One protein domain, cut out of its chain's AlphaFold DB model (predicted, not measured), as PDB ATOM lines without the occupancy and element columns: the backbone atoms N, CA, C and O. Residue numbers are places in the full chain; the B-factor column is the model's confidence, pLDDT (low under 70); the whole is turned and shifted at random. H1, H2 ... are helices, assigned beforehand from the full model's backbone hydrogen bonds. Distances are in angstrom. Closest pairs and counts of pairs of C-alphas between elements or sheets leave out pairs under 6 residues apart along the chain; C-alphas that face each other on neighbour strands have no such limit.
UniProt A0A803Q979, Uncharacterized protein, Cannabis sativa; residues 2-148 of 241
ATOM      1  N   VAL A   2       7.431  13.528  40.747       52.16
ATOM      2  CA  VAL A   2       6.981  12.130  40.940       52.16
ATOM      3  C   VAL A   2       7.736  11.142  40.042       52.16
ATOM      4  O   VAL A   2       8.241  10.149  40.541       52.16
ATOM      5  N   PHE A   3       7.903  11.464  38.755       54.41
ATOM      6  CA  PHE A   3       8.663  10.627  37.822       54.41
ATOM      7  C   PHE A   3      10.145  10.493  38.217       54.41
ATOM      8  O   PHE A   3      10.618   9.383  38.399       54.41
ATOM      9  N   CYS A   4      10.843  11.608  38.491       57.31
ATOM     10  CA  CYS A   4      12.226  11.583  38.996       57.31
ATOM     11  C   CYS A   4      12.368  10.760  40.286       57.31
ATOM     12  O   CYS A   4      13.352  10.054  40.452       57.31
ATOM     13  N   SER A   5      11.405  10.864  41.207       58.97
ATOM     14  CA  SER A   5      11.413  10.131  42.475       58.97
ATOM     15  C   SER A   5      11.184   8.632  42.282       58.97
ATOM     16  O   SER A   5      11.800   7.848  42.993       58.97
ATOM     17  N   ILE A   6      10.338   8.236  41.325       62.97
ATOM     18  CA  ILE A   6      10.123   6.831  40.954       62.97
ATOM     19  C   ILE A   6      11.376   6.269  40.280       62.97
ATOM     20  O   ILE A   6      11.855   5.230  40.710       62.97
ATOM     21  N   SER A   7      11.965   6.984  39.316       60.66
ATOM     22  CA  SER A   7      13.196   6.551  38.643       60.66
ATOM     23  C   SER A   7      14.379   6.440  39.612       60.66
ATOM     24  O   SER A   7      15.069   5.429  39.611       60.66
ATOM     25  N   LEU A   8      14.563   7.418  40.512       62.44
ATOM     26  CA  LEU A   8      15.568   7.349  41.582       62.44
ATOM     27  C   LEU A   8      15.324   6.164  42.522       62.44
ATOM     28  O   LEU A   8      16.268   5.493  42.921       62.44
ATOM     29  N   PHE A   9      14.070   5.907  42.899       61.03
ATOM     30  CA  PHE A   9      13.727   4.787  43.772       61.03
ATOM     31  C   PHE A   9      13.942   3.435  43.081       61.03
ATOM     32  O   PHE A   9      14.475   2.513  43.690       61.03
ATOM     33  N   GLU A  10      13.586   3.310  41.807       62.00
ATOM     34  CA  GLU A  10      13.825   2.096  41.030       62.00
ATOM     35  C   GLU A  10      15.320   1.801  40.872       62.00
ATOM     36  O   GLU A  10      15.748   0.662  41.070       62.00
ATOM     37  N   GLU A  11      16.112   2.832  40.580       61.06
ATOM     38  CA  GLU A  11      17.550   2.718  40.340       61.06
ATOM     39  C   GLU A  11      18.349   2.471  41.633       61.06
ATOM     40  O   GLU A  11      19.290   1.678  41.620       61.06
ATOM     41  N   LEU A  12      17.940   3.062  42.766       60.38
ATOM     42  CA  LEU A  12      18.611   2.898  44.066       60.38
ATOM     43  C   LEU A  12      18.103   1.712  44.904       60.38
ATOM     44  O   LEU A  12      18.876   1.183  45.701       60.38
ATOM     45  N   TYR A  13      16.827   1.316  44.788       56.62
ATOM     46  CA  TYR A  13      16.194   0.371  45.726       56.62
ATOM     47  C   TYR A  13      15.585  -0.893  45.101       56.62
ATOM     48  O   TYR A  13      15.537  -1.911  45.790       56.62
ATOM     49  N   LEU A  14      15.093  -0.871  43.855       53.75
ATOM     50  CA  LEU A  14      14.394  -2.033  43.266       53.75
ATOM     51  C   LEU A  14      15.293  -2.944  42.415       53.75
ATOM     52  O   LEU A  14      14.908  -4.082  42.140       53.75
ATOM     53  N   ARG A  15      16.491  -2.498  42.014       51.62
ATOM     54  CA  ARG A  15      17.449  -3.342  41.279       51.62
ATOM     55  C   ARG A  15      18.181  -4.324  42.216       51.62
ATOM     56  O   ARG A  15      18.437  -3.981  43.367       51.62
ATOM     57  N   PRO A  16      18.491  -5.560  41.769       44.06
ATOM     58  CA  PRO A  16      18.742  -6.699  42.653       44.06
ATOM     59  C   PRO A  16      19.878  -6.483  43.659       44.06
ATOM     60  O   PRO A  16      20.973  -6.048  43.314       44.06
ATOM     61  N   HIS A  17      19.610  -6.913  44.891       43.56
ATOM     62  CA  HIS A  17      20.355  -6.735  46.144       43.56
ATOM     63  C   HIS A  17      21.826  -7.228  46.200       43.56
ATOM     64  O   HIS A  17      22.404  -7.252  47.285       43.56
ATOM     65  N   ASN A  18      22.445  -7.628  45.084       46.84
ATOM     66  CA  ASN A  18      23.687  -8.416  45.078       46.84
ATOM     67  C   ASN A  18      24.924  -7.718  44.490       46.84
ATOM     68  O   ASN A  18      25.908  -8.401  44.216       46.84
ATOM     69  N   HIS A  19      24.922  -6.405  44.264       54.25
ATOM     70  CA  HIS A  19      26.113  -5.704  43.766       54.25
ATOM     71  C   HIS A  19      26.558  -4.630  44.763       54.25
ATOM     72  O   HIS A  19      25.855  -3.653  45.009       54.25
ATOM     73  N   GLN A  20      27.728  -4.832  45.377       58.03
ATOM     74  CA  GLN A  20      28.388  -3.792  46.165       58.03
ATOM     75  C   GLN A  20      28.703  -2.611  45.235       58.03
ATOM     76  O   GLN A  20      29.277  -2.803  44.166       58.03
ATOM     77  N   ILE A  21      28.283  -1.401  45.627       58.22
ATOM     78  CA  ILE A  21      28.409  -0.179  44.806       58.22
ATOM     79  C   ILE A  21      29.874   0.082  44.452       58.22
ATOM     80  O   ILE A  21      30.181   0.430  43.317       58.22
ATOM     81  N   LEU A  22      30.755  -0.131  45.427       62.06
ATOM     82  CA  LEU A  22      32.198  -0.053  45.283       62.06
ATOM     83  C   LEU A  22      32.771  -1.459  45.366       62.06
ATOM     84  O   LEU A  22      32.304  -2.285  46.153       62.06
ATOM     85  N   ASN A  23      33.804  -1.713  44.577       64.31
ATOM     86  CA  ASN A  23      34.553  -2.947  44.660       64.31
ATOM     87  C   ASN A  23      35.246  -3.014  46.043       64.31
ATOM     88  O   ASN A  23      35.967  -2.091  46.426       64.31
ATOM     89  N   PRO A  24      34.998  -4.063  46.846       63.72
ATOM     90  CA  PRO A  24      35.432  -4.132  48.245       63.72
ATOM     91  C   PRO A  24      36.955  -4.207  48.410       63.72
ATOM     92  O   PRO A  24      37.461  -3.984  49.509       63.72
ATOM     93  N   ASN A  25      37.683  -4.531  47.339       70.50
ATOM     94  CA  ASN A  25      39.128  -4.737  47.378       70.50
ATOM     95  C   ASN A  25      39.936  -3.454  47.134       70.50
ATOM     96  O   ASN A  25      41.049  -3.334  47.636       70.50
ATOM     97  N   ASP A  26      39.401  -2.510  46.365       79.12
ATOM     98  CA  ASP A  26      40.112  -1.307  45.907       79.12
ATOM     99  C   ASP A  26      39.284  -0.016  46.048       79.12
ATOM    100  O   ASP A  26      39.814   1.078  45.858       79.12
ATOM    101  N   GLY A  27      38.000  -0.117  46.406       69.19
ATOM    102  CA  GLY A  27      37.092   1.018  46.528       69.19
ATOM    103  C   GLY A  27      36.743   1.677  45.192       69.19
ATOM    104  O   GLY A  27      36.236   2.799  45.201       69.19
ATOM    105  N   THR A  28      37.020   1.031  44.055       69.31
ATOM    106  CA  THR A  28      36.713   1.589  42.732       69.31
ATOM    107  C   THR A  28      35.249   1.370  42.363       69.31
ATOM    108  O   THR A  28      34.605   0.423  42.822       69.31
ATOM    109  N   LEU A  29      34.700   2.273  41.546       58.44
ATOM    110  CA  LEU A  29      33.348   2.134  41.016       58.44
ATOM    111  C   LEU A  29      33.386   1.224  39.773       58.44
ATOM    112  O   LEU A  29      34.064   1.571  38.803       58.44
ATOM    113  N   PRO A  30      32.675   0.082  39.761       61.72
ATOM    114  CA  PRO A  30      32.588  -0.770  38.582       61.72
ATOM    115  C   PRO A  30      31.984  -0.007  37.396       61.72
ATOM    116  O   PRO A  30      30.972   0.673  37.556       61.72
ATOM    117  N   TYR A  31      32.549  -0.169  36.195       55.53
ATOM    118  CA  TYR A  31      32.068   0.489  34.967       55.53
ATOM    119  C   TYR A  31      30.545   0.356  34.724       55.53
ATOM    120  O   TYR A  31      29.912   1.367  34.431       55.53
ATOM    121  N   PRO A  32      29.896  -0.810  34.946       56.12
ATOM    122  CA  PRO A  32      28.445  -0.927  34.786       56.12
ATOM    123  C   PRO A  32      27.650  -0.024  35.733       56.12
ATOM    124  O   PRO A  32      26.530   0.348  35.416       56.12
ATOM    125  N   HIS A  33      28.199   0.322  36.901       61.72
ATOM    126  CA  HIS A  33      27.538   1.187  37.880       61.72
ATOM    127  C   HIS A  33      27.684   2.672  37.540       61.72
ATOM    128  O   HIS A  33      26.905   3.481  38.042       61.72
ATOM    129  N   LEU A  34      28.647   3.033  36.687       63.09
ATOM    130  CA  LEU A  34      28.899   4.415  36.296       63.09
ATOM    131  C   LEU A  34      27.721   4.985  35.495       63.09
ATOM    132  O   LEU A  34      27.195   6.029  35.867       63.09
ATOM    133  N   ALA A  35      27.227   4.243  34.498       59.91
ATOM    134  CA  ALA A  35      26.086   4.659  33.678       59.91
ATOM    135  C   ALA A  35      24.804   4.888  34.511       59.91
ATOM    136  O   ALA A  35      24.088   5.868  34.313       59.91
ATOM    137  N   TYR A  36      24.540   4.026  35.500       63.94
ATOM    138  CA  TYR A  36      23.390   4.188  36.404       63.94
ATOM    139  C   TYR A  36      23.571   5.365  37.369       63.94
ATOM    140  O   TYR A  36      22.643   6.128  37.638       63.94
ATOM    141  N   MET A  37      24.789   5.563  37.881       66.19
ATOM    142  CA  MET A  37      25.088   6.715  38.726       66.19
ATOM    143  C   MET A  37      24.950   8.037  37.972       66.19
ATOM    144  O   MET A  37      24.487   9.015  38.558       66.19
ATOM    145  N   GLU A  38      25.302   8.082  36.691       71.56
ATOM    146  CA  GLU A  38      25.140   9.268  35.851       71.56
ATOM    147  C   GLU A  38      23.666   9.662  35.723       71.56
ATOM    148  O   GLU A  38      23.313  10.802  36.048       71.56
ATOM    149  N   HIS A  39      22.791   8.722  35.357       70.94
ATOM    150  CA  HIS A  39      21.354   8.973  35.216       70.94
ATOM    151  C   HIS A  39      20.709   9.381  36.546       70.94
ATOM    152  O   HIS A  39      20.081  10.444  36.632       70.94
ATOM    153  N   SER A  40      20.951   8.621  37.616       73.50
ATOM    154  CA  SER A  40      20.491   8.968  38.965       73.50
ATOM    155  C   SER A  40      20.988  10.345  39.421       73.50
ATOM    156  O   SER A  40      20.220  11.118  40.000       73.50
ATOM    157  N   SER A  41      22.243  10.707  39.131       79.88
ATOM    158  CA  SER A  41      22.799  12.009  39.523       79.88
ATOM    159  C   SER A  41      22.074  13.184  38.860       79.88
ATOM    160  O   SER A  41      21.859  14.212  39.506       79.88
ATOM    161  N   ILE A  42      21.649  13.032  37.600       80.69
ATOM    162  CA  ILE A  42      20.914  14.064  36.860       80.69
ATOM    163  C   ILE A  42      19.548  14.284  37.513       80.69
ATOM    164  O   ILE A  42      19.198  15.418  37.857       80.69
ATOM    165  N   PHE A  43      18.790  13.210  37.751       79.25
ATOM    166  CA  PHE A  43      17.471  13.298  38.382       79.25
ATOM    167  C   PHE A  43      17.537  13.863  39.802       79.25
ATOM    168  O   PHE A  43      16.682  14.668  40.188       79.25
ATOM    169  N   PHE A  44      18.562  13.485  40.567       81.38
ATOM    170  CA  PHE A  44      18.780  13.981  41.922       81.38
ATOM    171  C   PHE A  44      19.013  15.496  41.949       81.38
ATOM    172  O   PHE A  44      18.423  16.203  42.768       81.38
ATOM    173  N   THR A  45      19.787  16.029  41.006       85.81
ATOM    174  CA  THR A  45      20.046  17.473  40.934       85.81
ATOM    175  C   THR A  45      18.803  18.265  40.544       85.81
ATOM    176  O   THR A  45      18.530  19.299  41.156       85.81
ATOM    177  N   PHE A  46      17.974  17.760  39.623       85.38
ATOM    178  CA  PHE A  46      16.670  18.370  39.335       85.38
ATOM    179  C   PHE A  46      15.731  18.349  40.547       85.38
ATOM    180  O   PHE A  46      14.985  19.307  40.765       85.38
ATOM    181  N   PHE A  47      15.772  17.286  41.355       84.69
ATOM    182  CA  PHE A  47      15.007  17.206  42.597       84.69
ATOM    183  C   PHE A  47      15.471  18.253  43.620       84.69
ATOM    184  O   PHE A  47      14.639  18.989  44.154       84.69
ATOM    185  N   ILE A  48      16.785  18.378  43.842       86.75
ATOM    186  CA  ILE A  48      17.363  19.411  44.715       86.75
ATOM    187  C   ILE A  48      16.956  20.800  44.228       86.75
ATOM    188  O   ILE A  48      16.424  21.589  45.009       86.75
ATOM    189  N   TYR A  49      17.144  21.094  42.941       90.19
ATOM    190  CA  TYR A  49      16.735  22.363  42.348       90.19
ATOM    191  C   TYR A  49      15.265  22.683  42.652       90.19
ATOM    192  O   TYR A  49      14.963  23.770  43.145       90.19
ATOM    193  N   ALA A  50      14.358  21.733  42.409       88.50
ATOM    194  CA  ALA A  50      12.930  21.942  42.601       88.50
ATOM    195  C   ALA A  50      12.567  22.184  44.077       88.50
ATOM    196  O   ALA A  50      11.781  23.083  44.379       88.50
ATOM    197  N   MET A  51      13.179  21.433  44.997       89.69
ATOM    198  CA  MET A  51      13.021  21.637  46.440       89.69
ATOM    199  C   MET A  51      13.471  23.037  46.864       89.69
ATOM    200  O   MET A  51      12.733  23.744  47.550       89.69
ATOM    201  N   PHE A  52      14.653  23.472  46.422       91.19
ATOM    202  CA  PHE A  52      15.168  24.802  46.741       91.19
ATOM    203  C   PHE A  52      14.335  25.920  46.110       91.19
ATOM    204  O   PHE A  52      14.084  26.920  46.777       91.19
ATOM    205  N   ALA A  53      13.861  25.756  44.873       89.19
ATOM    206  CA  ALA A  53      12.984  26.728  44.223       89.19
ATOM    207  C   ALA A  53      11.687  26.935  45.025       89.19
ATOM    208  O   ALA A  53      11.324  28.073  45.320       89.19
ATOM    209  N   ILE A  54      11.049  25.846  45.476       91.69
ATOM    210  CA  ILE A  54       9.857  25.909  46.338       91.69
ATOM    211  C   ILE A  54      10.172  26.614  47.659       91.69
ATOM    212  O   ILE A  54       9.424  27.491  48.085       91.69
ATOM    213  N   ILE A  55      11.285  26.263  48.311       92.06
ATOM    214  CA  ILE A  55      11.695  26.887  49.575       92.06
ATOM    215  C   ILE A  55      11.912  28.395  49.388       92.06
ATOM    216  O   ILE A  55      11.412  29.190  50.182       92.06
ATOM    217  N   LEU A  56      12.618  28.807  48.333       91.56
ATOM    218  CA  LEU A  56      12.878  30.216  48.031       91.56
ATOM    219  C   LEU A  56      11.588  31.005  47.769       91.56
ATOM    220  O   LEU A  56      11.486  32.162  48.194       91.56
ATOM    221  N   ASP A  57      10.601  30.383  47.123       89.38
ATOM    222  CA  ASP A  57       9.283  30.980  46.907       89.38
ATOM    223  C   ASP A  57       8.467  31.094  48.197       89.38
ATOM    224  O   ASP A  57       7.892  32.156  48.464       89.38
ATOM    225  N   CYS A  58       8.477  30.062  49.043       92.88
ATOM    226  CA  CYS A  58       7.822  30.077  50.352       92.88
ATOM    227  C   CYS A  58       8.420  31.138  51.286       92.88
ATOM    228  O   CYS A  58       7.682  31.849  51.972       92.88
ATOM    229  N   LEU A  59       9.748  31.284  51.290       93.12
ATOM    230  CA  LEU A  59      10.464  32.255  52.122       93.12
ATOM    231  C   LEU A  59      10.379  33.694  51.588       93.12
ATOM    232  O   LEU A  59      10.798  34.618  52.282       93.12
ATOM    233  N   LYS A  60       9.849  33.902  50.371       90.69
ATOM    234  CA  LYS A  60       9.729  35.215  49.709       90.69
ATOM    235  C   LYS A  60      11.039  36.017  49.721       90.69
ATOM    236  O   LYS A  60      11.025  37.237  49.881       90.69
ATOM    237  N   SER A  61      12.173  35.335  49.548       87.75
ATOM    238  CA  SER A  61      13.491  35.976  49.559       87.75
ATOM    239  C   SER A  61      13.579  37.069  48.480       87.75
ATOM    240  O   SER A  61      13.139  36.840  47.348       87.75
ATOM    241  N   PRO A  62      14.178  38.241  48.771       87.62
ATOM    242  CA  PRO A  62      14.333  39.312  47.785       87.62
ATOM    243  C   PRO A  62      15.233  38.916  46.604       87.62
ATOM    244  O   PRO A  62      15.125  39.518  45.541       87.62
ATOM    245  N   VAL A  63      16.080  37.891  46.777       88.75
ATOM    246  CA  VAL A  63      17.024  37.370  45.768       88.75
ATOM    247  C   VAL A  63      16.607  36.007  45.196       88.75
ATOM    248  O   VAL A  63      17.412  35.279  44.613       88.75
ATOM    249  N   ARG A  64      15.343  35.606  45.397       90.88
ATOM    250  CA  ARG A  64      14.841  34.287  44.973       90.88
ATOM    251  C   ARG A  64      15.017  34.030  43.479       90.88
ATOM    252  O   ARG A  64      15.285  32.899  43.096       90.88
ATOM    253  N   TYR A  65      14.892  35.059  42.640       89.31
ATOM    254  CA  TYR A  65      14.988  34.907  41.191       89.31
ATOM    255  C   TYR A  65      16.424  34.593  40.761       89.31
ATOM    256  O   TYR A  65      16.657  33.647  40.012       89.31
ATOM    257  N   GLU A  66      17.388  35.355  41.274       91.31
ATOM    258  CA  GLU A  66      18.814  35.186  41.001       91.31
ATOM    259  C   GLU A  66      19.303  33.824  41.492       91.31
ATOM    260  O   GLU A  66      19.966  33.107  40.746       91.31
ATOM    261  N   LEU A  67      18.917  33.435  42.712       92.19
ATOM    262  CA  LEU A  67      19.267  32.133  43.277       92.19
ATOM    263  C   LEU A  67      18.633  30.977  42.502       92.19
ATOM    264  O   LEU A  67      19.309  29.990  42.229       92.19
ATOM    265  N   THR A  68      17.366  31.104  42.097       92.94
ATOM    266  CA  THR A  68      16.698  30.061  41.308       92.94
ATOM    267  C   THR A  68      17.388  29.883  39.960       92.94
ATOM    268  O   THR A  68      17.678  28.755  39.581       92.94
ATOM    269  N   LEU A  69      17.729  30.974  39.266       93.19
ATOM    270  CA  LEU A  69      18.462  30.896  37.999       93.19
ATOM    271  C   LEU A  69      19.880  30.359  38.148       93.19
ATOM    272  O   LEU A  69      20.340  29.624  37.277       93.19
ATOM    273  N   PHE A  70      20.563  30.709  39.233       94.00
ATOM    274  CA  PHE A  70      21.881  30.168  39.534       94.00
ATOM    275  C   PHE A  70      21.822  28.650  39.753       94.00
ATOM    276  O   PHE A  70      22.599  27.912  39.151       94.00
ATOM    277  N   LEU A  71      20.851  28.168  40.534       93.50
ATOM    278  CA  LEU A  71      20.625  26.733  40.736       93.50
ATOM    279  C   LEU A  71      20.217  26.023  39.437       93.50
ATOM    280  O   LEU A  71      20.683  24.917  39.165       93.50
ATOM    281  N   THR A  72      19.393  26.664  38.602       92.75
ATOM    282  CA  THR A  72      19.054  26.165  37.262       92.75
ATOM    283  C   THR A  72      20.301  26.035  36.384       92.75
ATOM    284  O   THR A  72      20.490  25.002  35.747       92.75
ATOM    285  N   ALA A  73      21.178  27.043  36.371       94.94
ATOM    286  CA  ALA A  73      22.431  26.991  35.625       94.94
ATOM    287  C   ALA A  73      23.340  25.861  36.130       94.94
ATOM    288  O   ALA A  73      23.882  25.113  35.322       94.94
ATOM    289  N   LEU A  74      23.452  25.677  37.448       94.25
ATOM    290  CA  LEU A  74      24.228  24.576  38.025       94.25
ATOM    291  C   LEU A  74      23.678  23.208  37.603       94.25
ATOM    292  O   LEU A  74      24.446  22.316  37.255       94.25
ATOM    293  N   THR A  75      22.349  23.073  37.571       93.00
ATOM    294  CA  THR A  75      21.676  21.844  37.134       93.00
ATOM    295  C   THR A  75      22.002  21.540  35.674       93.00
ATOM    296  O   THR A  75      22.474  20.449  35.379       93.00
ATOM    297  N   TYR A  76      21.855  22.513  34.766       94.06
ATOM    298  CA  TYR A  76      22.200  22.305  33.354       94.06
ATOM    299  C   TYR A  76      23.690  22.067  33.124       94.06
ATOM    300  O   TYR A  76      24.038  21.268  32.263       94.06
ATOM    301  N   ALA A  77      24.570  22.720  33.887       94.00
ATOM    302  CA  ALA A  77      26.009  22.494  33.793       94.00
ATOM    303  C   ALA A  77      26.382  21.062  34.202       94.00
ATOM    304  O   ALA A  77      27.147  20.407  33.496       94.00
ATOM    305  N   GLN A  78      25.806  20.554  35.297       92.25
ATOM    306  CA  GLN A  78      26.003  19.163  35.701       92.25
ATOM    307  C   GLN A  78      25.424  18.194  34.665       92.25
ATOM    308  O   GLN A  78      26.115  17.258  34.274       92.25
ATOM    309  N   SER A  79      24.190  18.417  34.198       89.50
ATOM    310  CA  SER A  79      23.561  17.565  33.182       89.50
ATOM    311  C   SER A  79      24.360  17.540  31.885       89.50
ATOM    312  O   SER A  79      24.537  16.477  31.305       89.50
ATOM    313  N   PHE A  80      24.882  18.690  31.449       91.50
ATOM    314  CA  PHE A  80      25.753  18.768  30.283       91.50
ATOM    315  C   PHE A  80      27.039  17.970  30.498       91.50
ATOM    316  O   PHE A  80      27.397  17.185  29.631       91.50
ATOM    317  N   GLY A  81      27.708  18.137  31.642       87.62
ATOM    318  CA  GLY A  81      28.930  17.396  31.956       87.62
ATOM    319  C   GLY A  81      28.700  15.885  31.975       87.62
ATOM    320  O   GLY A  81      29.400  15.161  31.277       87.62
ATOM    321  N   GLY A  82      27.682  15.424  32.708       83.81
ATOM    322  CA  GLY A  82      27.320  14.005  32.772       83.81
ATOM    323  C   GLY A  82      26.994  13.438  31.393       83.81
ATOM    324  O   GLY A  82      27.576  12.440  30.986       83.81
ATOM    325  N   LEU A  83      26.152  14.134  30.624       81.81
ATOM    326  CA  LEU A  83      25.811  13.709  29.270       81.81
ATOM    327  C   LEU A  83      27.025  13.731  28.337       81.81
ATOM    328  O   LEU A  83      27.150  12.845  27.504       81.81
ATOM    329  N   HIS A  84      27.918  14.714  28.448       84.88
ATOM    330  CA  HIS A  84      29.106  14.825  27.602       84.88
ATOM    331  C   HIS A  84      30.035  13.623  27.758       84.88
ATOM    332  O   HIS A  84      30.455  13.054  26.753       84.88
ATOM    333  N   PHE A  85      30.296  13.209  28.999       77.75
ATOM    334  CA  PHE A  85      31.092  12.014  29.269       77.75
ATOM    335  C   PHE A  85      30.356  10.736  28.858       77.75
ATOM    336  O   PHE A  85      30.959   9.899  28.203       77.75
ATOM    337  N   HIS A  86      29.047  10.649  29.108       73.25
ATOM    338  CA  HIS A  86      28.219   9.524  28.665       73.25
ATOM    339  C   HIS A  86      28.171   9.372  27.135       73.25
ATOM    340  O   HIS A  86      28.158   8.276  26.593       73.25
ATOM    341  N   THR A  87      28.166  10.488  26.403       67.56
ATOM    342  CA  THR A  87      28.103  10.501  24.930       67.56
ATOM    343  C   THR A  87      29.390   9.992  24.289       67.56
ATOM    344  O   THR A  87      29.357   9.578  23.134       67.56
ATOM    345  N   ALA A  88      30.519  10.015  25.005       62.91
ATOM    346  CA  ALA A  88      31.775   9.470  24.491       62.91
ATOM    347  C   ALA A  88      31.680   7.961  24.191       62.91
ATOM    348  O   ALA A  88      32.458   7.467  23.375       62.91
ATOM    349  N   ASP A  89      30.701   7.283  24.795       61.72
ATOM    350  CA  ASP A  89      30.482   5.845  24.675       61.72
ATOM    351  C   ASP A  89      29.420   5.483  23.608       61.72
ATOM    352  O   ASP A  89      29.235   4.304  23.315       61.72
ATOM    353  N   HIS A  90      28.759   6.472  22.979       61.34
ATOM    354  CA  HIS A  90      27.660   6.260  22.020       61.34
ATOM    355  C   HIS A  90      28.010   6.684  20.590       61.34
ATOM    356  O   HIS A  90      28.366   7.835  20.331       61.34
ATOM    357  N   MET A  91      27.816   5.783  19.622       62.38
ATOM    358  CA  MET A  91      28.066   6.028  18.194       62.38
ATOM    359  C   MET A  91      26.777   5.923  17.359       62.38
ATOM    360  O   MET A  91      25.739   5.451  17.812       62.38
ATOM    361  N   GLY A  92      26.813   6.396  16.108       70.69
ATOM    362  CA  GLY A  92      25.664   6.295  15.200       70.69
ATOM    363  C   GLY A  92      24.498   7.241  15.554       70.69
ATOM    364  O   GLY A  92      24.739   8.360  16.015       70.69
ATOM    365  N   PRO A  93      23.234   6.852  15.288       67.31
ATOM    366  CA  PRO A  93      22.058   7.695  15.537       67.31
ATOM    367  C   PRO A  93      21.886   8.096  17.007       67.31
ATOM    368  O   PRO A  93      21.486   9.223  17.289       67.31
ATOM    369  N   GLU A  94      22.234   7.211  17.943       69.81
ATOM    370  CA  GLU A  94      22.196   7.497  19.379       69.81
ATOM    371  C   GLU A  94      23.167   8.623  19.745       69.81
ATOM    372  O   GLU A  94      22.753   9.641  20.302       69.81
ATOM    373  N   GLY A  95      24.422   8.539  19.294       75.19
ATOM    374  CA  GLY A  95      25.398   9.621  19.461       75.19
ATOM    375  C   GLY A  95      24.926  10.964  18.875       75.19
ATOM    376  O   GLY A  95      25.166  12.024  19.459       75.19
ATOM    377  N   GLN A  96      24.187  10.952  17.756       80.56
ATOM    378  CA  GLN A  96      23.598  12.169  17.173       80.56
ATOM    379  C   GLN A  96      22.487  12.766  18.050       80.56
ATOM    380  O   GLN A  96      22.411  13.990  18.194       80.56
ATOM    381  N   TYR A  97      21.646  11.931  18.662       82.94
ATOM    382  CA  TYR A  97      20.633  12.380  19.620       82.94
ATOM    383  C   TYR A  97      21.262  12.968  20.883       82.94
ATOM    384  O   TYR A  97      20.846  14.033  21.345       82.94
ATOM    385  N   HIS A  98      22.319  12.336  21.386       84.88
ATOM    386  CA  HIS A  98      23.100  12.845  22.506       84.88
ATOM    387  C   HIS A  98      23.738  14.206  22.200       84.88
ATOM    388  O   HIS A  98      23.664  15.125  23.020       84.88
ATOM    389  N   LEU A  99      24.297  14.385  20.999       87.00
ATOM    390  CA  LEU A  99      24.834  15.671  20.551       87.00
ATOM    391  C   LEU A  99      23.753  16.762  20.527       87.00
ATOM    392  O   LEU A  99      23.984  17.876  21.002       87.00
ATOM    393  N   LEU A 100      22.562  16.453  20.003       89.88
ATOM    394  CA  LEU A 100      21.439  17.392  19.989       89.88
ATOM    395  C   LEU A 100      21.036  17.798  21.414       89.88
ATOM    396  O   LEU A 100      20.853  18.987  21.692       89.88
ATOM    397  N   LEU A 101      20.945  16.832  22.328       89.25
ATOM    398  CA  LEU A 101      20.598  17.080  23.725       89.25
ATOM    399  C   LEU A 101      21.673  17.916  24.444       89.25
ATOM    400  O   LEU A 101      21.332  18.848  25.174       89.25
ATOM    401  N   GLN A 102      22.960  17.683  24.170       92.50
ATOM    402  CA  GLN A 102      24.059  18.522  24.665       92.50
ATOM    403  C   GLN A 102      23.938  19.979  24.199       92.50
ATOM    404  O   GLN A 102      24.093  20.900  25.005       92.50
ATOM    405  N   VAL A 103      23.626  20.209  22.919       94.19
ATOM    406  CA  VAL A 103      23.415  21.564  22.382       94.19
ATOM    407  C   VAL A 103      22.254  22.252  23.099       94.19
ATOM    408  O   VAL A 103      22.379  23.406  23.509       94.19
ATOM    409  N   LEU A 104      21.142  21.548  23.311       94.38
ATOM    410  CA  LEU A 104      19.985  22.085  24.029       94.38
ATOM    411  C   LEU A 104      20.326  22.431  25.484       94.38
ATOM    412  O   LEU A 104      19.971  23.515  25.948       94.38
ATOM    413  N   LEU A 105      21.073  21.574  26.182       93.50
ATOM    414  CA  LEU A 105      21.545  21.845  27.543       93.50
ATOM    415  C   LEU A 105      22.474  23.065  27.602       93.50
ATOM    416  O   LEU A 105      22.333  23.886  28.508       93.50
ATOM    417  N   LEU A 106      23.362  23.249  26.620       95.81
ATOM    418  CA  LEU A 106      24.205  24.446  26.526       95.81
ATOM    419  C   LEU A 106      23.386  25.717  26.293       95.81
ATOM    420  O   LEU A 106      23.651  26.742  26.924       95.81
ATOM    421  N   VAL A 107      22.366  25.669  25.432       97.00
ATOM    422  CA  VAL A 107      21.460  26.811  25.221       97.00
ATOM    423  C   VAL A 107      20.675  27.118  26.500       97.00
ATOM    424  O   VAL A 107      20.547  28.286  26.884       97.00
ATOM    425  N   ALA A 108      20.185  26.098  27.206       95.38
ATOM    426  CA  ALA A 108      19.487  26.261  28.480       95.38
ATOM    427  C   ALA A 108      20.403  26.850  29.569       95.38
ATOM    428  O   ALA A 108      20.007  27.780  30.275       95.38
ATOM    429  N   LEU A 109      21.654  26.390  29.648       96.50
ATOM    430  CA  LEU A 109      22.684  26.925  30.538       96.50
ATOM    431  C   LEU A 109      22.993  28.395  30.225       96.50
ATOM    432  O   LEU A 109      22.941  29.246  31.116       96.50
ATOM    433  N   ALA A 110      23.268  28.713  28.960       96.75
ATOM    434  CA  ALA A 110      23.586  30.070  28.528       96.75
ATOM    435  C   ALA A 110      22.432  31.038  28.826       96.75
ATOM    436  O   ALA A 110      22.641  32.118  29.378       96.75
ATOM    437  N   THR A 111      21.194  30.642  28.526       96.69
ATOM    438  CA  THR A 111      20.007  31.464  28.805       96.69
ATOM    439  C   THR A 111      19.678  31.560  30.300       96.69
ATOM    440  O   THR A 111      19.144  32.581  30.742       96.69
ATOM    441  N   ALA A 112      20.021  30.561  31.119       95.00
ATOM    442  CA  ALA A 112      19.942  30.659  32.578       95.00
ATOM    443  C   ALA A 112      20.933  31.700  33.124       95.00
ATOM    444  O   ALA A 112      20.514  32.610  33.842       95.00
ATOM    445  N   LEU A 113      22.205  31.633  32.709       96.25
ATOM    446  CA  LEU A 113      23.253  32.578  33.115       96.25
ATOM    447  C   LEU A 113      22.954  34.008  32.654       96.25
ATOM    448  O   LEU A 113      22.987  34.942  33.455       96.25
ATOM    449  N   LEU A 114      22.584  34.189  31.383       96.12
ATOM    450  CA  LEU A 114      22.189  35.497  30.854       96.12
ATOM    451  C   LEU A 114      20.951  36.046  31.573       96.12
ATOM    452  O   LEU A 114      20.849  37.254  31.777       96.12
ATOM    453  N   GLY A 115      20.029  35.182  32.005       93.94
ATOM    454  CA  GLY A 115      18.839  35.578  32.756       93.94
ATOM    455  C   GLY A 115      19.141  36.234  34.108       93.94
ATOM    456  O   GLY A 115      18.320  37.026  34.576       93.94
ATOM    457  N   ILE A 116      20.303  35.949  34.714       93.62
ATOM    458  CA  ILE A 116      20.749  36.575  35.969       93.62
ATOM    459  C   ILE A 116      21.047  38.063  35.724       93.62
ATOM    460  O   ILE A 116      20.579  38.921  36.472       93.62
ATOM    461  N   GLY A 117      21.763  38.381  34.638       91.25
ATOM    462  CA  GLY A 117      22.099  39.758  34.255       91.25
ATOM    463  C   GLY A 117      20.959  40.511  33.556       91.25
ATOM    464  O   GLY A 117      20.753  41.699  33.795       91.25
ATOM    465  N   PHE A 118      20.168  39.822  32.729       93.06
ATOM    466  CA  PHE A 118      19.147  40.411  31.852       93.06
ATOM    467  C   PHE A 118      17.720  40.006  32.249       93.06
ATOM    468  O   PHE A 118      16.943  39.487  31.445       93.06
ATOM    469  N   ARG A 119      17.344  40.305  33.497       86.00
ATOM    470  CA  ARG A 119      16.076  39.895  34.136       86.00
ATOM    471  C   ARG A 119      14.790  40.145  33.338       86.00
ATOM    472  O   ARG A 119      13.851  39.369  33.444       86.00
ATOM    473  N   LYS A 120      14.724  41.238  32.573       90.44
ATOM    474  CA  LYS A 120      13.517  41.655  31.833       90.44
ATOM    475  C   LYS A 120      13.526  41.247  30.357       90.44
ATOM    476  O   LYS A 120      12.632  41.642  29.613       90.44
ATOM    477  N   SER A 121      14.530  40.490  29.917       95.88
ATOM    478  CA  SER A 121      14.614  40.058  28.526       95.88
ATOM    479  C   SER A 121      13.596  38.957  28.246       95.88
ATOM    480  O   SER A 121      13.760  37.810  28.670       95.88
ATOM    481  N   PHE A 122      12.546  39.308  27.503       95.62
ATOM    482  CA  PHE A 122      11.564  38.344  27.014       95.62
ATOM    483  C   PHE A 122      12.230  37.252  26.174       95.62
ATOM    484  O   PHE A 122      11.948  36.078  26.380       95.62
ATOM    485  N   LEU A 123      13.157  37.626  25.283       96.44
ATOM    486  CA  LEU A 123      13.813  36.690  24.370       96.44
ATOM    487  C   LEU A 123      14.587  35.598  25.121       96.44
ATOM    488  O   LEU A 123      14.456  34.426  24.787       96.44
ATOM    489  N   ILE A 124      15.343  35.963  26.163       95.56
ATOM    490  CA  ILE A 124      16.106  34.996  26.968       95.56
ATOM    491  C   ILE A 124      15.161  34.010  27.661       95.56
ATOM    492  O   ILE A 124      15.376  32.801  27.602       95.56
ATOM    493  N   SER A 125      14.099  34.519  28.287       93.38
ATOM    494  CA  SER A 125      13.105  33.674  28.955       93.38
ATOM    495  C   SER A 125      12.354  32.783  27.965       93.38
ATOM    496  O   SER A 125      12.164  31.604  28.243       93.38
ATOM    497  N   PHE A 126      11.982  33.314  26.799       95.94
ATOM    498  CA  PHE A 126      11.277  32.578  25.752       95.94
ATOM    499  C   PHE A 126      12.123  31.434  25.190       95.94
ATOM    500  O   PHE A 126      11.654  30.299  25.158       95.94
ATOM    501  N   VAL A 127      13.379  31.702  24.811       96.50
ATOM    502  CA  VAL A 127      14.295  30.670  24.297       96.50
ATOM    503  C   VAL A 127      14.525  29.590  25.350       96.50
ATOM    504  O   VAL A 127      14.416  28.408  25.035       96.50
ATOM    505  N   ARG A 128      14.764  29.972  26.612       94.19
ATOM    506  CA  ARG A 128      14.926  29.006  27.705       94.19
ATOM    507  C   ARG A 128      13.692  28.123  27.869       94.19
ATOM    508  O   ARG A 128      13.818  26.907  27.925       94.19
ATOM    509  N   SER A 129      12.504  28.720  27.932       94.06
ATOM    510  CA  SER A 129      11.249  27.975  28.073       94.06
ATOM    511  C   SER A 129      10.992  27.048  26.887       94.06
ATOM    512  O   SER A 129      10.585  25.911  27.099       94.06
ATOM    513  N   LEU A 130      11.270  27.495  25.660       95.12
ATOM    514  CA  LEU A 130      11.124  26.677  24.457       95.12
ATOM    515  C   LEU A 130      12.044  25.452  24.489       95.12
ATOM    516  O   LEU A 130      11.592  24.346  24.210       95.12
ATOM    517  N   VAL A 131      13.308  25.637  24.883       95.44
ATOM    518  CA  VAL A 131      14.271  24.539  25.032       95.44
ATOM    519  C   VAL A 131      13.813  23.544  26.094       95.44
ATOM    520  O   VAL A 131      13.819  22.345  25.838       95.44
ATOM    521  N   VAL A 132      13.356  24.017  27.257       90.31
ATOM    522  CA  VAL A 132      12.858  23.139  28.333       90.31
ATOM    523  C   VAL A 132      11.647  22.326  27.890       90.31
ATOM    524  O   VAL A 132      11.573  21.136  28.179       90.31
ATOM    525  N   VAL A 133      10.709  22.947  27.171       91.62
ATOM    526  CA  VAL A 133       9.545  22.244  26.620       91.62
ATOM    527  C   VAL A 133       9.982  21.196  25.602       91.62
ATOM    528  O   VAL A 133       9.494  20.072  25.653       91.62
ATOM    529  N   PHE A 134      10.910  21.538  24.708       91.44
ATOM    530  CA  PHE A 134      11.409  20.604  23.707       91.44
ATOM    531  C   PHE A 134      12.102  19.395  24.348       91.44
ATOM    532  O   PHE A 134      11.749  18.267  24.018       91.44
ATOM    533  N   VAL A 135      13.014  19.618  25.303       88.62
ATOM    534  CA  VAL A 135      13.686  18.540  26.052       88.62
ATOM    535  C   VAL A 135      12.664  17.684  26.806       88.62
ATOM    536  O   VAL A 135      12.708  16.465  26.725       88.62
ATOM    537  N   GLY A 136      11.674  18.297  27.462       85.50
ATOM    538  CA  GLY A 136      10.634  17.543  28.166       85.50
ATOM    539  C   GLY A 136       9.768  16.678  27.241       85.50
ATOM    540  O   GLY A 136       9.461  15.538  27.577       85.50
ATOM    541  N   ILE A 137       9.380  17.192  26.068       86.25
ATOM    542  CA  ILE A 137       8.639  16.412  25.061       86.25
ATOM    543  C   ILE A 137       9.508  15.277  24.519       86.25
ATOM    544  O   ILE A 137       9.011  14.164  24.352       86.25
ATOM    545  N   TRP A 138      10.787  15.553  24.265       85.56
ATOM    546  CA  TRP A 138      11.762  14.566  23.820       85.56
ATOM    547  C   TRP A 138      11.872  13.405  24.808       85.56
ATOM    548  O   TRP A 138      11.691  12.258  24.411       85.56
ATOM    549  N   ASP A 139      12.080  13.690  26.093       79.94
ATOM    550  CA  ASP A 139      12.217  12.664  27.131       79.94
ATOM    551  C   ASP A 139      10.949  11.814  27.266       79.94
ATOM    552  O   ASP A 139      11.026  10.592  27.390       79.94
ATOM    553  N   ILE A 140       9.765  12.436  27.184       81.88
ATOM    554  CA  ILE A 140       8.485  11.711  27.175       81.88
ATOM    555  C   ILE A 140       8.400  10.796  25.951       81.88
ATOM    556  O   ILE A 140       8.006   9.639  26.077       81.88
ATOM    557  N   PHE A 141       8.757  11.301  24.772       81.44
ATOM    558  CA  PHE A 141       8.714  10.532  23.535       81.44
ATOM    559  C   PHE A 141       9.685   9.347  23.572       81.44
ATOM    560  O   PHE A 141       9.267   8.223  23.296       81.44
ATOM    561  N   MET A 142      10.933   9.568  23.992       74.62
ATOM    562  CA  MET A 142      11.929   8.506  24.160       74.62
ATOM    563  C   MET A 142      11.474   7.485  25.204       74.62
ATOM    564  O   MET A 142      11.540   6.287  24.944       74.62
ATOM    565  N   GLY A 143      10.928   7.933  26.340       68.88
ATOM    566  CA  GLY A 143      10.367   7.048  27.363       68.88
ATOM    567  C   GLY A 143       9.223   6.176  26.835       68.88
ATOM    568  O   GLY A 143       9.184   4.977  27.106       68.88
ATOM    569  N   VAL A 144       8.320   6.742  26.027       76.12
ATOM    570  CA  VAL A 144       7.240   5.985  25.373       76.12
ATOM    571  C   VAL A 144       7.793   5.001  24.344       76.12
ATOM    572  O   VAL A 144       7.334   3.861  24.314       76.12
ATOM    573  N   MET A 145       8.769   5.396  23.521       69.94
ATOM    574  CA  MET A 145       9.391   4.501  22.538       69.94
ATOM    575  C   MET A 145      10.105   3.323  23.205       69.94
ATOM    576  O   MET A 145       9.880   2.185  22.807       69.94
ATOM    577  N   LEU A 146      10.903   3.583  24.245       61.31
ATOM    578  CA  LEU A 146      11.635   2.561  25.001       61.31
ATOM    579  C   LEU A 146      10.695   1.570  25.703       61.31
ATOM    580  O   LEU A 146      10.991   0.381  25.759       61.31
ATOM    581  N   TRP A 147       9.549   2.035  26.214       61.75
ATOM    582  CA  TRP A 147       8.593   1.185  26.939       61.75
ATOM    583  C   TRP A 147       7.526   0.537  26.040       61.75
ATOM    584  O   TRP A 147       6.752  -0.303  26.500       61.75
ATOM    585  N   THR A 148       7.454   0.906  24.758       71.44
ATOM    586  CA  THR A 148       6.456   0.378  23.817       71.44
ATOM    587  C   THR A 148       7.144  -0.488  22.760       71.44
ATOM    588  O   THR A 148       7.628   0.045  21.760       71.44
TER     589      THR A 148
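AT A GLANCE: This is residues 2 to 148 of the 241 residues of an uncharacterized protein of Cannabis sativa (UniProt A0A803Q979). Five helices run to and fro, each beside the one before, in an open C: H2, H3 and H4 form a curved wall, and H1 and H5 lie at its two ends, both turned toward the same side, with the space between them unfilled. The last part of H5, residues 139 to 147, sticks out, as do residues 23 to 28 of the long loop between H1 and H2. The 147 printed residues include five named helices, H1 to H5 in order, and no named strand; the class is all helix. The whole is only just compact, close to loose, with a radius of gyration of the C-alphas of 17.4 A and spans of 53 by 39 by 32 A.

HOW THE PARTS SIT: The longest helix, H2, residues 31 to 58, touches H3, residues 64 to 87, at a shallow tilt of 9 degrees, opposite ways; the closest C-alphas, of Leu 56 and Arg 64, are 5.5 A apart. With residues 36 to 47 alone H2 touches H1, residues 2 to 14, at a steep tilt of 38 degrees, closest at Cys 4 and Phe 43, C-alphas 5.6 A apart. H3 touches H4, residues 92 to 117, at 21 degrees, shallow, closest at the C-alphas of Ala 73 and Leu 109, 5.1 A. H5, residues 122 to 147, touches H4 with residues 124 to 135 alone, at a shallow 30 degrees; the C-alphas of Ala 108 and Arg 128 are closest, 5.4 A. Each of these four pairs is a helical hairpin. H1 and H5 are apart, as are H2 and H4. Every O i to N i+4 pair is within hydrogen-bond range in H1, H3 and H5; H2 has 22 of 24 and H4 21 of 22.

IN THESE COORDINATES: H2 is 41.2 A long, H4 38.7 A, H5 37.3 A, H3 33.8 A and H1 16.2 A. H1 begins at C-alpha 2 (6.981, 12.130, 40.940), and H5 ends at C-alpha 147 (8.593, 1.185, 26.939).

THE WHOLE: The C-alphas of Asn 25 and Lys 120 are the farthest apart, 55.2 A. The printed part has no cut; the link H1 to H2 is long, 16 residues. Mean pLDDT of the printed part is 79.9, with residues 2 to 24 and 27 to 37 among those under 70.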